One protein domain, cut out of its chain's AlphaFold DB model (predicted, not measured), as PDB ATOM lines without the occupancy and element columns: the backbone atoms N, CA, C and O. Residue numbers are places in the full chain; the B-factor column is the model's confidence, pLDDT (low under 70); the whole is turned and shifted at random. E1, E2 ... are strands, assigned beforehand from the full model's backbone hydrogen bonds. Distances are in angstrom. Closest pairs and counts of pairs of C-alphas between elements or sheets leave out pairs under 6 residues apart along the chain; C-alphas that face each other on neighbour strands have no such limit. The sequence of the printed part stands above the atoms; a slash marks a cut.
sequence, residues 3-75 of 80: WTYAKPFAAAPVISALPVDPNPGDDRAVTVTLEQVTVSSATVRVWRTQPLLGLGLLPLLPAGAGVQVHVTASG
ATOM      1  N   TRP A   3     126.063 128.612 100.889       95.31
ATOM      2  CA  TRP A   3     125.341 128.822  99.644       95.31
ATOM      3  C   TRP A   3     124.837 130.261  99.613       95.31
ATOM      4  O   TRP A   3     124.053 130.663 100.469       95.31
ATOM      5  N   THR A   4     125.332 131.045  98.657       97.06
ATOM      6  CA  THR A   4     124.884 132.426  98.437       97.06
ATOM      7  C   THR A   4     123.733 132.408  97.444       97.06
ATOM      8  O   THR A   4     123.837 131.763  96.398       97.06
ATOM      9  N   TYR A   5     122.636 133.086  97.770       95.06
ATOM     10  CA  TYR A   5     121.478 133.151  96.884       95.06
ATOM     11  C   TYR A   5     121.788 134.025  95.668       95.06
ATOM     12  O   TYR A   5     122.525 135.004  95.768       95.06
ATOM     13  N   ALA A   6     121.183 133.708  94.522       93.62
ATOM     14  CA  ALA A   6     121.356 134.511  93.311       93.62
ATOM     15  C   ALA A   6     120.799 135.940  93.467       93.62
ATOM     16  O   ALA A   6     121.341 136.882  92.893       93.62
ATOM     17  N   LYS A   7     119.737 136.099  94.266       94.44
ATOM     18  CA  LYS A   7     119.149 137.378  94.672       94.44
ATOM     19  C   LYS A   7     118.861 137.332  96.181       94.44
ATOM     20  O   LYS A   7     118.432 136.279  96.658       94.44
ATOM     21  N   PRO A   8     119.089 138.419  96.937       96.81
ATOM     22  CA  PRO A   8     118.710 138.470  98.346       96.81
ATOM     23  C   PRO A   8     117.185 138.439  98.539       96.81
ATOM     24  O   PRO A   8     116.420 138.859  97.667       96.81
ATOM     25  N   PHE A   9     116.761 137.972  99.711       97.56
ATOM     26  CA  PHE A   9     115.378 137.988 100.190       97.56
ATOM     27  C   PHE A   9     115.140 139.183 101.123       97.56
ATOM     28  O   PHE A   9     116.078 139.674 101.755       97.56
ATOM     29  N   ALA A  10     113.893 139.637 101.250       97.31
ATOM     30  CA  ALA A  10     113.523 140.731 102.155       97.31
ATOM     31  C   ALA A  10     113.691 140.353 103.644       97.31
ATOM     32  O   ALA A  10     113.957 141.204 104.490       97.31
ATOM     33  N   ALA A  11     113.574 139.060 103.958       97.00
ATOM     34  CA  ALA A  11     113.831 138.459 105.264       97.00
ATOM     35  C   ALA A  11     114.523 137.099 105.079       97.00
ATOM     36  O   ALA A  11     114.635 136.609 103.957       97.00
ATOM     37  N   ALA A  12     115.007 136.480 106.159       97.38
ATOM     38  CA  ALA A  12     115.582 135.138 106.070       97.38
ATOM     39  C   ALA A  12     114.536 134.159 105.484       97.38
ATOM     40  O   ALA A  12     113.459 134.019 106.071       97.38
ATOM     41  N   PRO A  13     114.807 133.515 104.332       97.69
ATOM     42  CA  PRO A  13     113.844 132.632 103.681       97.69
ATOM     43  C   PRO A  13     113.702 131.307 104.435       97.69
ATOM     44  O   PRO A  13     114.564 130.916 105.224       97.69
ATOM     45  N   VAL A  14     112.646 130.556 104.130       97.75
ATOM     46  CA  VAL A  14     112.548 129.154 104.545       97.75
ATOM     47  C   VAL A  14     113.410 128.314 103.606       97.75
ATOM     48  O   VAL A  14     113.271 128.394 102.384       97.75
ATOM     49  N   ILE A  15     114.297 127.501 104.179       97.50
ATOM     50  CA  ILE A  15     115.185 126.613 103.426       97.50
ATOM     51  C   ILE A  15     114.721 125.169 103.578       97.50
ATOM     52  O   ILE A  15     114.507 124.695 104.692       97.50
ATOM     53  N   SER A  16     114.623 124.459 102.457       96.06
ATOM     54  CA  SER A  16     114.537 122.997 102.436       96.06
ATOM     55  C   SER A  16     115.833 122.430 101.872       96.06
ATOM     56  O   SER A  16     116.341 122.919 100.864       96.06
ATOM     57  N   ALA A  17     116.380 121.409 102.527       95.31
ATOM     58  CA  ALA A  17     117.594 120.736 102.090       95.31
ATOM     59  C   ALA A  17     117.411 119.223 102.214       95.31
ATOM     60  O   ALA A  17     117.213 118.708 103.314       95.31
ATOM     61  N   LEU A  18     117.447 118.524 101.080       93.12
ATOM     62  CA  LEU A  18     117.270 117.078 101.011       93.12
ATOM     63  C   LEU A  18     118.551 116.431 100.483       93.12
ATOM     64  O   LEU A  18     118.967 116.752  99.365       93.12
ATOM     65  N   PRO A  19     119.184 115.523 101.244       89.94
ATOM     66  CA  PRO A  19     120.249 114.706 100.692       89.94
ATOM     67  C   PRO A  19     119.670 113.792  99.610       89.94
ATOM     68  O   PRO A  19     118.590 113.225  99.770       89.94
ATOM     69  N   VAL A  20     120.397 113.660  98.509       86.56
ATOM     70  CA  VAL A  20     120.097 112.697  97.450       86.56
ATOM     71  C   VAL A  20     121.065 111.541  97.633       86.56
ATOM     72  O   VAL A  20     122.274 111.768  97.644       86.56
ATOM     73  N   ASP A  21     120.536 110.329  97.808       72.12
ATOM     74  CA  ASP A  21     121.347 109.120  97.948       72.12
ATOM     75  C   ASP A  21     122.159 108.887  96.658       72.12
ATOM     76  O   ASP A  21     121.569 108.637  95.602       72.12
ATOM     77  N   PRO A  22     123.498 109.011  96.701       65.12
ATOM     78  CA  PRO A  22     124.326 108.836  95.520       65.12
ATOM     79  C   PRO A  22     124.614 107.357  95.215       65.12
ATOM     80  O   PRO A  22     125.111 107.062  94.127       65.12
ATOM     81  N   ASN A  23     124.364 106.434  96.152       75.75
ATOM     82  CA  ASN A  23     124.668 105.018  95.992       75.75
ATOM     83  C   ASN A  23     123.784 104.158  96.916       75.75
ATOM     84  O   ASN A  23     124.155 103.956  98.071       75.75
ATOM     85  N   PRO A  24     122.713 103.531  96.398       69.06
ATOM     86  CA  PRO A  24     121.804 102.718  97.210       69.06
ATOM     87  C   PRO A  24     122.454 101.466  97.829       69.06
ATOM     88  O   PRO A  24     121.823 100.785  98.633       69.06
ATOM     89  N   GLY A  25     123.689 101.124  97.438       74.62
ATOM     90  CA  GLY A  25     124.486 100.064  98.058       74.62
ATOM     91  C   GLY A  25     125.379 100.525  99.219       74.62
ATOM     92  O   GLY A  25     126.044  99.678  99.812       74.62
ATOM     93  N   ASP A  26     125.443 101.827  99.519       77.81
ATOM     94  CA  ASP A  26     126.114 102.363 100.708       77.81
ATOM     95  C   ASP A  26     125.126 102.339 101.885       77.81
ATOM     96  O   ASP A  26     124.045 102.918 101.844       77.81
ATOM     97  N   ASP A  27     125.498 101.643 102.950       78.00
ATOM     98  CA  ASP A  27     124.719 101.479 104.175       78.00
ATOM     99  C   ASP A  27     124.826 102.694 105.120       78.00
ATOM    100  O   ASP A  27     124.245 102.717 106.212       78.00
ATOM    101  N   ARG A  28     125.551 103.739 104.706       81.88
ATOM    102  CA  ARG A  28     125.667 104.999 105.443       81.88
ATOM    103  C   ARG A  28     124.468 105.905 105.201       81.88
ATOM    104  O   ARG A  28     124.159 106.291 104.082       81.88
ATOM    105  N   ALA A  29     123.868 106.372 106.289       85.56
ATOM    106  CA  ALA A  29     122.858 107.414 106.236       85.56
ATOM    107  C   ALA A  29     123.524 108.788 106.098       85.56
ATOM    108  O   ALA A  29     124.505 109.089 106.784       85.56
ATOM    109  N   VAL A  30     122.951 109.639 105.253       88.56
ATOM    110  CA  VAL A  30     123.338 111.043 105.108       88.56
ATOM    111  C   VAL A  30     122.289 111.919 105.780       88.56
ATOM    112  O   VAL A  30     121.091 111.724 105.593       88.56
ATOM    113  N   THR A  31     122.732 112.918 106.538       90.88
ATOM    114  CA  THR A  31     121.857 113.946 107.107       90.88
ATOM    115  C   THR A  31     122.381 115.337 106.789       90.88
ATOM    116  O   THR A  31     123.585 115.548 106.626       90.88
ATOM    117  N   VAL A  32     121.468 116.297 106.678       94.19
ATOM    118  CA  VAL A  32     121.769 117.684 106.334       94.19
ATOM    119  C   VAL A  32     121.302 118.579 107.468       94.19
ATOM    120  O   VAL A  32     120.189 118.429 107.966       94.19
ATOM    121  N   THR A  33     122.143 119.529 107.868       94.81
ATOM    122  CA  THR A  33     121.802 120.538 108.871       94.81
ATOM    123  C   THR A  33     121.952 121.941 108.300       94.81
ATOM    124  O   THR A  33     122.906 122.247 107.577       94.81
ATOM    125  N   LEU A  34     121.003 122.806 108.649       96.31
ATOM    126  CA  LEU A  34     121.020 124.233 108.347       96.31
ATOM    127  C   LEU A  34     121.514 124.971 109.593       96.31
ATOM    128  O   LEU A  34     120.813 125.010 110.598       96.31
ATOM    129  N   GLU A  35     122.735 125.499 109.555       95.00
ATOM    130  CA  GLU A  35     123.354 126.136 110.733       95.00
ATOM    131  C   GLU A  35     122.987 127.616 110.852       95.00
ATOM    132  O   GLU A  35     122.794 128.129 111.950       95.00
ATOM    133  N   GLN A  36     122.899 128.312 109.719       96.69
ATOM    134  CA  GLN A  36     122.567 129.731 109.671       96.69
ATOM    135  C   GLN A  36     121.817 130.030 108.381       96.69
ATOM    136  O   GLN A  36     122.206 129.552 107.317       96.69
ATOM    137  N   VAL A  37     120.779 130.856 108.473       97.62
ATOM    138  CA  VAL A  37     120.033 131.374 107.326       97.62
ATOM    139  C   VAL A  37     119.963 132.887 107.467       97.62
ATOM    140  O   VAL A  37     119.490 133.407 108.476       97.62
ATOM    141  N   THR A  38     120.477 133.597 106.472       97.88
ATOM    142  CA  THR A  38     120.408 135.057 106.372       97.88
ATOM    143  C   THR A  38     119.583 135.450 105.154       97.88
ATOM    144  O   THR A  38     119.125 134.599 104.394       97.88
ATOM    145  N   VAL A  39     119.421 136.755 104.940       97.69
ATOM    146  CA  VAL A  39     118.769 137.322 103.749       97.69
ATOM    147  C   VAL A  39     119.513 137.028 102.440       97.69
ATOM    148  O   VAL A  39     118.920 137.102 101.370       97.69
ATOM    149  N   SER A  40     120.804 136.691 102.497       97.69
ATOM    150  CA  SER A  40     121.669 136.547 101.315       97.69
ATOM    151  C   SER A  40     122.349 135.184 101.192       97.69
ATOM    152  O   SER A  40     122.909 134.872 100.140       97.69
ATOM    153  N   SER A  41     122.333 134.368 102.247       97.88
ATOM    154  CA  SER A  41     123.033 133.087 102.249       97.88
ATOM    155  C   SER A  41     122.494 132.113 103.290       97.88
ATOM    156  O   SER A  41     121.879 132.518 104.277       97.88
ATOM    157  N   ALA A  42     122.816 130.837 103.108       97.94
ATOM    158  CA  ALA A  42     122.637 129.804 104.116       97.94
ATOM    159  C   ALA A  42     123.916 128.981 104.307       97.94
ATOM    160  O   ALA A  42     124.639 128.686 103.349       97.94
ATOM    161  N   THR A  43     124.170 128.555 105.542       97.44
ATOM    162  CA  THR A  43     125.214 127.579 105.867       97.44
ATOM    163  C   THR A  43     124.595 126.191 105.948       97.44
ATOM    164  O   THR A  43     123.839 125.888 106.871       97.44
ATOM    165  N   VAL A  44     124.952 125.340 104.987       95.38
ATOM    166  CA  VAL A  44     124.503 123.947 104.892       95.38
ATOM    167  C   VAL A  44     125.662 123.024 105.262       95.38
ATOM    168  O   VAL A  44     126.756 123.118 104.682       95.38
ATOM    169  N   ARG A  45     125.448 122.114 106.212       95.25
ATOM    170  CA  ARG A  45     126.386 121.025 106.521       95.25
ATOM    171  C   ARG A  45     125.766 119.692 106.185       95.25
ATOM    172  O   ARG A  45     124.571 119.492 106.350       95.25
ATOM    173  N   VAL A  46     126.616 118.791 105.723       93.25
ATOM    174  CA  VAL A  46     126.226 117.447 105.336       93.25
ATOM    175  C   VAL A  46     127.082 116.486 106.126       93.25
ATOM    176  O   VAL A  46     128.315 116.594 106.144       93.25
ATOM    177  N   TRP A  47     126.410 115.559 106.778       92.88
ATOM    178  CA  TRP A  47     126.998 114.561 107.642       92.88
ATOM    179  C   TRP A  47     126.652 113.186 107.111       92.88
ATOM    180  O   TRP A  47     125.612 112.997 106.482       92.88
ATOM    181  N   ARG A  48     127.511 112.221 107.393       89.81
ATOM    182  CA  ARG A  48     127.250 110.816 107.116       89.81
ATOM    183  C   ARG A  48     127.510 109.990 108.357       89.81
ATOM    184  O   ARG A  48     128.420 110.312 109.128       89.81
ATOM    185  N   THR A  49     126.764 108.910 108.522       88.12
ATOM    186  CA  THR A  49     127.095 107.916 109.533       88.12
ATOM    187  C   THR A  49     128.391 107.209 109.153       88.12
ATOM    188  O   THR A  49     128.693 106.968 107.982       88.12
ATOM    189  N   GLN A  50     129.196 106.894 110.157       82.50
ATOM    190  CA  GLN A  50     130.324 105.995 110.003       82.50
ATOM    191  C   GLN A  50     129.922 104.629 110.562       82.50
ATOM    192  O   GLN A  50     129.605 104.558 111.749       82.50
ATOM    193  N   PRO A  51     129.955 103.550 109.760       72.75
ATOM    194  CA  PRO A  51     129.700 102.207 110.253       72.75
ATOM    195  C   PRO A  51     130.737 101.873 111.330       72.75
ATOM    196  O   PRO A  51     131.937 101.836 111.054       72.75
ATOM    197  N   LEU A  52     130.283 101.665 112.563       70.38
ATOM    198  CA  LEU A  52     131.089 101.088 113.629       70.38
ATOM    199  C   LEU A  52     130.546  99.693 113.892       70.38
ATOM    200  O   LEU A  52     129.373  99.523 114.231       70.38
ATOM    201  N   LEU A  53     131.405  98.693 113.724       69.00
ATOM    202  CA  LEU A  53     131.059  97.308 114.008       69.00
ATOM    203  C   LEU A  53     130.665  97.180 115.490       69.00
ATOM    204  O   LEU A  53     131.496  97.364 116.374       69.00
ATOM    205  N   GLY A  54     129.396  96.858 115.751       63.97
ATOM    206  CA  GLY A  54     128.936  96.335 117.043       63.97
ATOM    207  C   GLY A  54     128.593  97.332 118.158       63.97
ATOM    208  O   GLY A  54     128.428  96.881 119.286       63.97
ATOM    209  N   LEU A  55     128.462  98.644 117.902       66.25
ATOM    210  CA  LEU A  55     128.286  99.645 118.981       66.25
ATOM    211  C   LEU A  55     126.946 100.403 119.012       66.25
ATOM    212  O   LEU A  55     126.766 101.283 119.848       66.25
ATOM    213  N   GLY A  56     125.980 100.058 118.156       65.44
ATOM    214  CA  GLY A  56     124.593 100.549 118.236       65.44
ATOM    215  C   GLY A  56     124.363 102.025 117.863       65.44
ATOM    216  O   GLY A  56     123.319 102.335 117.297       65.44
ATOM    217  N   LEU A  57     125.326 102.925 118.100       66.44
ATOM    218  CA  LEU A  57     125.313 104.325 117.658       66.44
ATOM    219  C   LEU A  57     126.432 104.576 116.645       66.44
ATOM    220  O   LEU A  57     127.610 104.354 116.927       66.44
ATOM    221  N   LEU A  58     126.057 105.067 115.463       73.69
ATOM    222  CA  LEU A  58     127.003 105.440 114.417       73.69
ATOM    223  C   LEU A  58     127.364 106.926 114.570       73.69
ATOM    224  O   LEU A  58     126.465 107.767 114.486       73.69
ATOM    225  N   PRO A  59     128.640 107.288 114.788       83.56
ATOM    226  CA  PRO A  59     129.033 108.687 114.848       83.56
ATOM    227  C   PRO A  59     128.804 109.360 113.493       83.56
ATOM    228  O   PRO A  59     128.917 108.733 112.434       83.56
ATOM    229  N   LEU A  60     128.492 110.655 113.540       87.88
ATOM    230  CA  LEU A  60     128.364 111.497 112.360       87.88
ATOM    231  C   LEU A  60     129.710 112.147 112.041       87.88
ATOM    232  O   LEU A  60     130.300 112.830 112.876       87.88
ATOM    233  N   LEU A  61     130.170 111.955 110.810       90.62
ATOM    234  CA  LEU A  61     131.334 112.636 110.253       90.62
ATOM    235  C   LEU A  61     130.905 113.569 109.120       90.62
ATOM    236  O   LEU A  61     129.876 113.312 108.491       90.62
ATOM    237  N   PRO A  62     131.684 114.619 108.798       91.88
ATOM    238  CA  PRO A  62     131.482 115.365 107.563       91.88
ATOM    239  C   PRO A  62     131.403 114.403 106.371       91.88
ATOM    240  O   PRO A  62     132.244 113.513 106.232       91.88
ATOM    241  N   ALA A  63     130.391 114.566 105.518       89.12
ATOM    242  CA  ALA A  63     130.069 113.566 104.500       89.12
ATOM    243  C   ALA A  63     131.172 113.358 103.439       89.12
ATOM    244  O   ALA A  63     131.278 112.281 102.849       89.12
ATOM    245  N   GLY A  64     132.031 114.362 103.247       83.12
ATOM    246  CA  GLY A  64     133.054 114.377 102.203       83.12
ATOM    247  C   GLY A  64     132.497 114.831 100.851       83.12
ATOM    248  O   GLY A  64     131.380 115.336 100.759       83.12
ATOM    249  N   ALA A  65     133.306 114.698  99.801       82.50
ATOM    250  CA  ALA A  65     132.900 115.039  98.438       82.50
ATOM    251  C   ALA A  65     131.927 113.996  97.851       82.50
ATOM    252  O   ALA A  65     131.871 112.860  98.315       82.50
ATOM    253  N   GLY A  66     131.189 114.377  96.803       81.25
ATOM    254  CA  GLY A  66     130.338 113.466  96.023       81.25
ATOM    255  C   GLY A  66     128.903 113.295  96.532       81.25
ATOM    256  O   GLY A  66     128.071 112.769  95.800       81.25
ATOM    257  N   VAL A  67     128.578 113.784  97.733       86.38
ATOM    258  CA  VAL A  67     127.195 113.807  98.228       86.38
ATOM    259  C   VAL A  67     126.439 114.978  97.614       86.38
ATOM    260  O   VAL A  67     126.859 116.132  97.731       86.38
ATOM    261  N   GLN A  68     125.317 114.676  96.969       88.88
ATOM    262  CA  GLN A  68     124.437 115.680  96.387       88.88
ATOM    263  C   GLN A  68     123.348 116.064  97.387       88.88
ATOM    264  O   GLN A  68     122.786 115.218  98.081       88.88
ATOM    265  N   VAL A  69     123.044 117.357  97.456       91.81
ATOM    266  CA  VAL A  69     121.951 117.883  98.272       91.81
ATOM    267  C   VAL A  69     121.119 118.799  97.398       91.81
ATOM    268  O   VAL A  69     121.637 119.761  96.829       91.81
ATOM    269  N   HIS A  70     119.828 118.505  97.298       94.06
ATOM    270  CA  HIS A  70     118.876 119.415  96.693       94.06
ATOM    271  C   HIS A  70     118.513 120.486  97.720       94.06
ATOM    272  O   HIS A  70     118.001 120.164  98.791       94.06
ATOM    273  N   VAL A  71     118.805 121.749  97.410       95.00
ATOM    274  CA  VAL A  71     118.532 122.878  98.303       95.00
ATOM    275  C   VAL A  71     117.611 123.862  97.602       95.00
ATOM    276  O   VAL A  71     117.882 124.278  96.476       95.00
ATOM    277  N   THR A  72     116.537 124.253  98.282       96.56
ATOM    278  CA  THR A  72     115.611 125.287  97.823       96.56
ATOM    279  C   THR A  72     115.447 126.356  98.894       96.56
ATOM    280  O   THR A  72     115.466 126.073 100.092       96.56
ATOM    281  N   ALA A  73     115.291 127.599  98.446       97.31
ATOM    282  CA  ALA A  73     114.969 128.740  99.289       97.31
ATOM    283  C   ALA A  73     113.634 129.320  98.825       97.31
ATOM    284  O   ALA A  73     113.456 129.573  97.634       97.31
ATOM    285  N   SER A  74     112.701 129.502  99.755       97.25
ATOM    286  CA  SER A  74     111.379 130.073  99.488       97.25
ATOM    287  C   SER A  74     111.124 131.245 100.428       97.25
ATOM    288  O   SER A  74     111.261 131.120 101.646       97.25
ATOM    289  N   GLY A  75     110.759 132.386  99.863       95.31
ATOM    290  CA  GLY A  75     110.517 133.620 100.597       95.31
ATOM    291  C   GLY A  75     110.351 134.795  99.645       95.31
ATOM    292  O   GLY A  75     110.532 134.645  98.436       95.31
TER     293      GLY A  75
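What this domain is: This is residues 3 to 75 of the 80 residues of an uncharacterized protein of Streptomyces sp. BK561 (UniProt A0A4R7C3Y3). You find a slim, loose sandwich drawn out as a rod: the sheet E2 E3 E4, a meander with each strand the antiparallel neighbour of the one before, faces the antiparallel pair E1 E5. The 73 printed residues hold strands E1 to E5 in that order and no named helix: all strand, though just 34 residues are in named strands, under half. The radius of gyration of the C-alphas is 14.7 A; the spans are 49 by 21 by 17 A.

Where its parts are: Past residues 3 to 4, find C-alpha 14 at (112.548, 129.154, 104.545), where E1, residues 14 to 20, begins. E2, residues 30 to 37, runs 20.7 A; E3, residues 41 to 49, 26.5 A. E4 is residues 60 to 62; E5, residues 68 to 74, ends at (111.379, 130.073, 99.488).

How they stand to each other: In hairpin E2 and E3, N 33 and O 45 are 2.9 A apart; in hairpin E3 and E4, N 48 and O 61, 2.8 A. Across E1 and E5, look at N 16 and O 72, 3.0 A. The facing parts of the sheets are 9.3 A centre to centre.

The domain as a whole: The farthest C-alphas, Ala 10 and Gly 54, are 49.3 A apart. The printed part has no cut and no long link. Residues 22, 24 and 53 to 57 have pLDDT under 70.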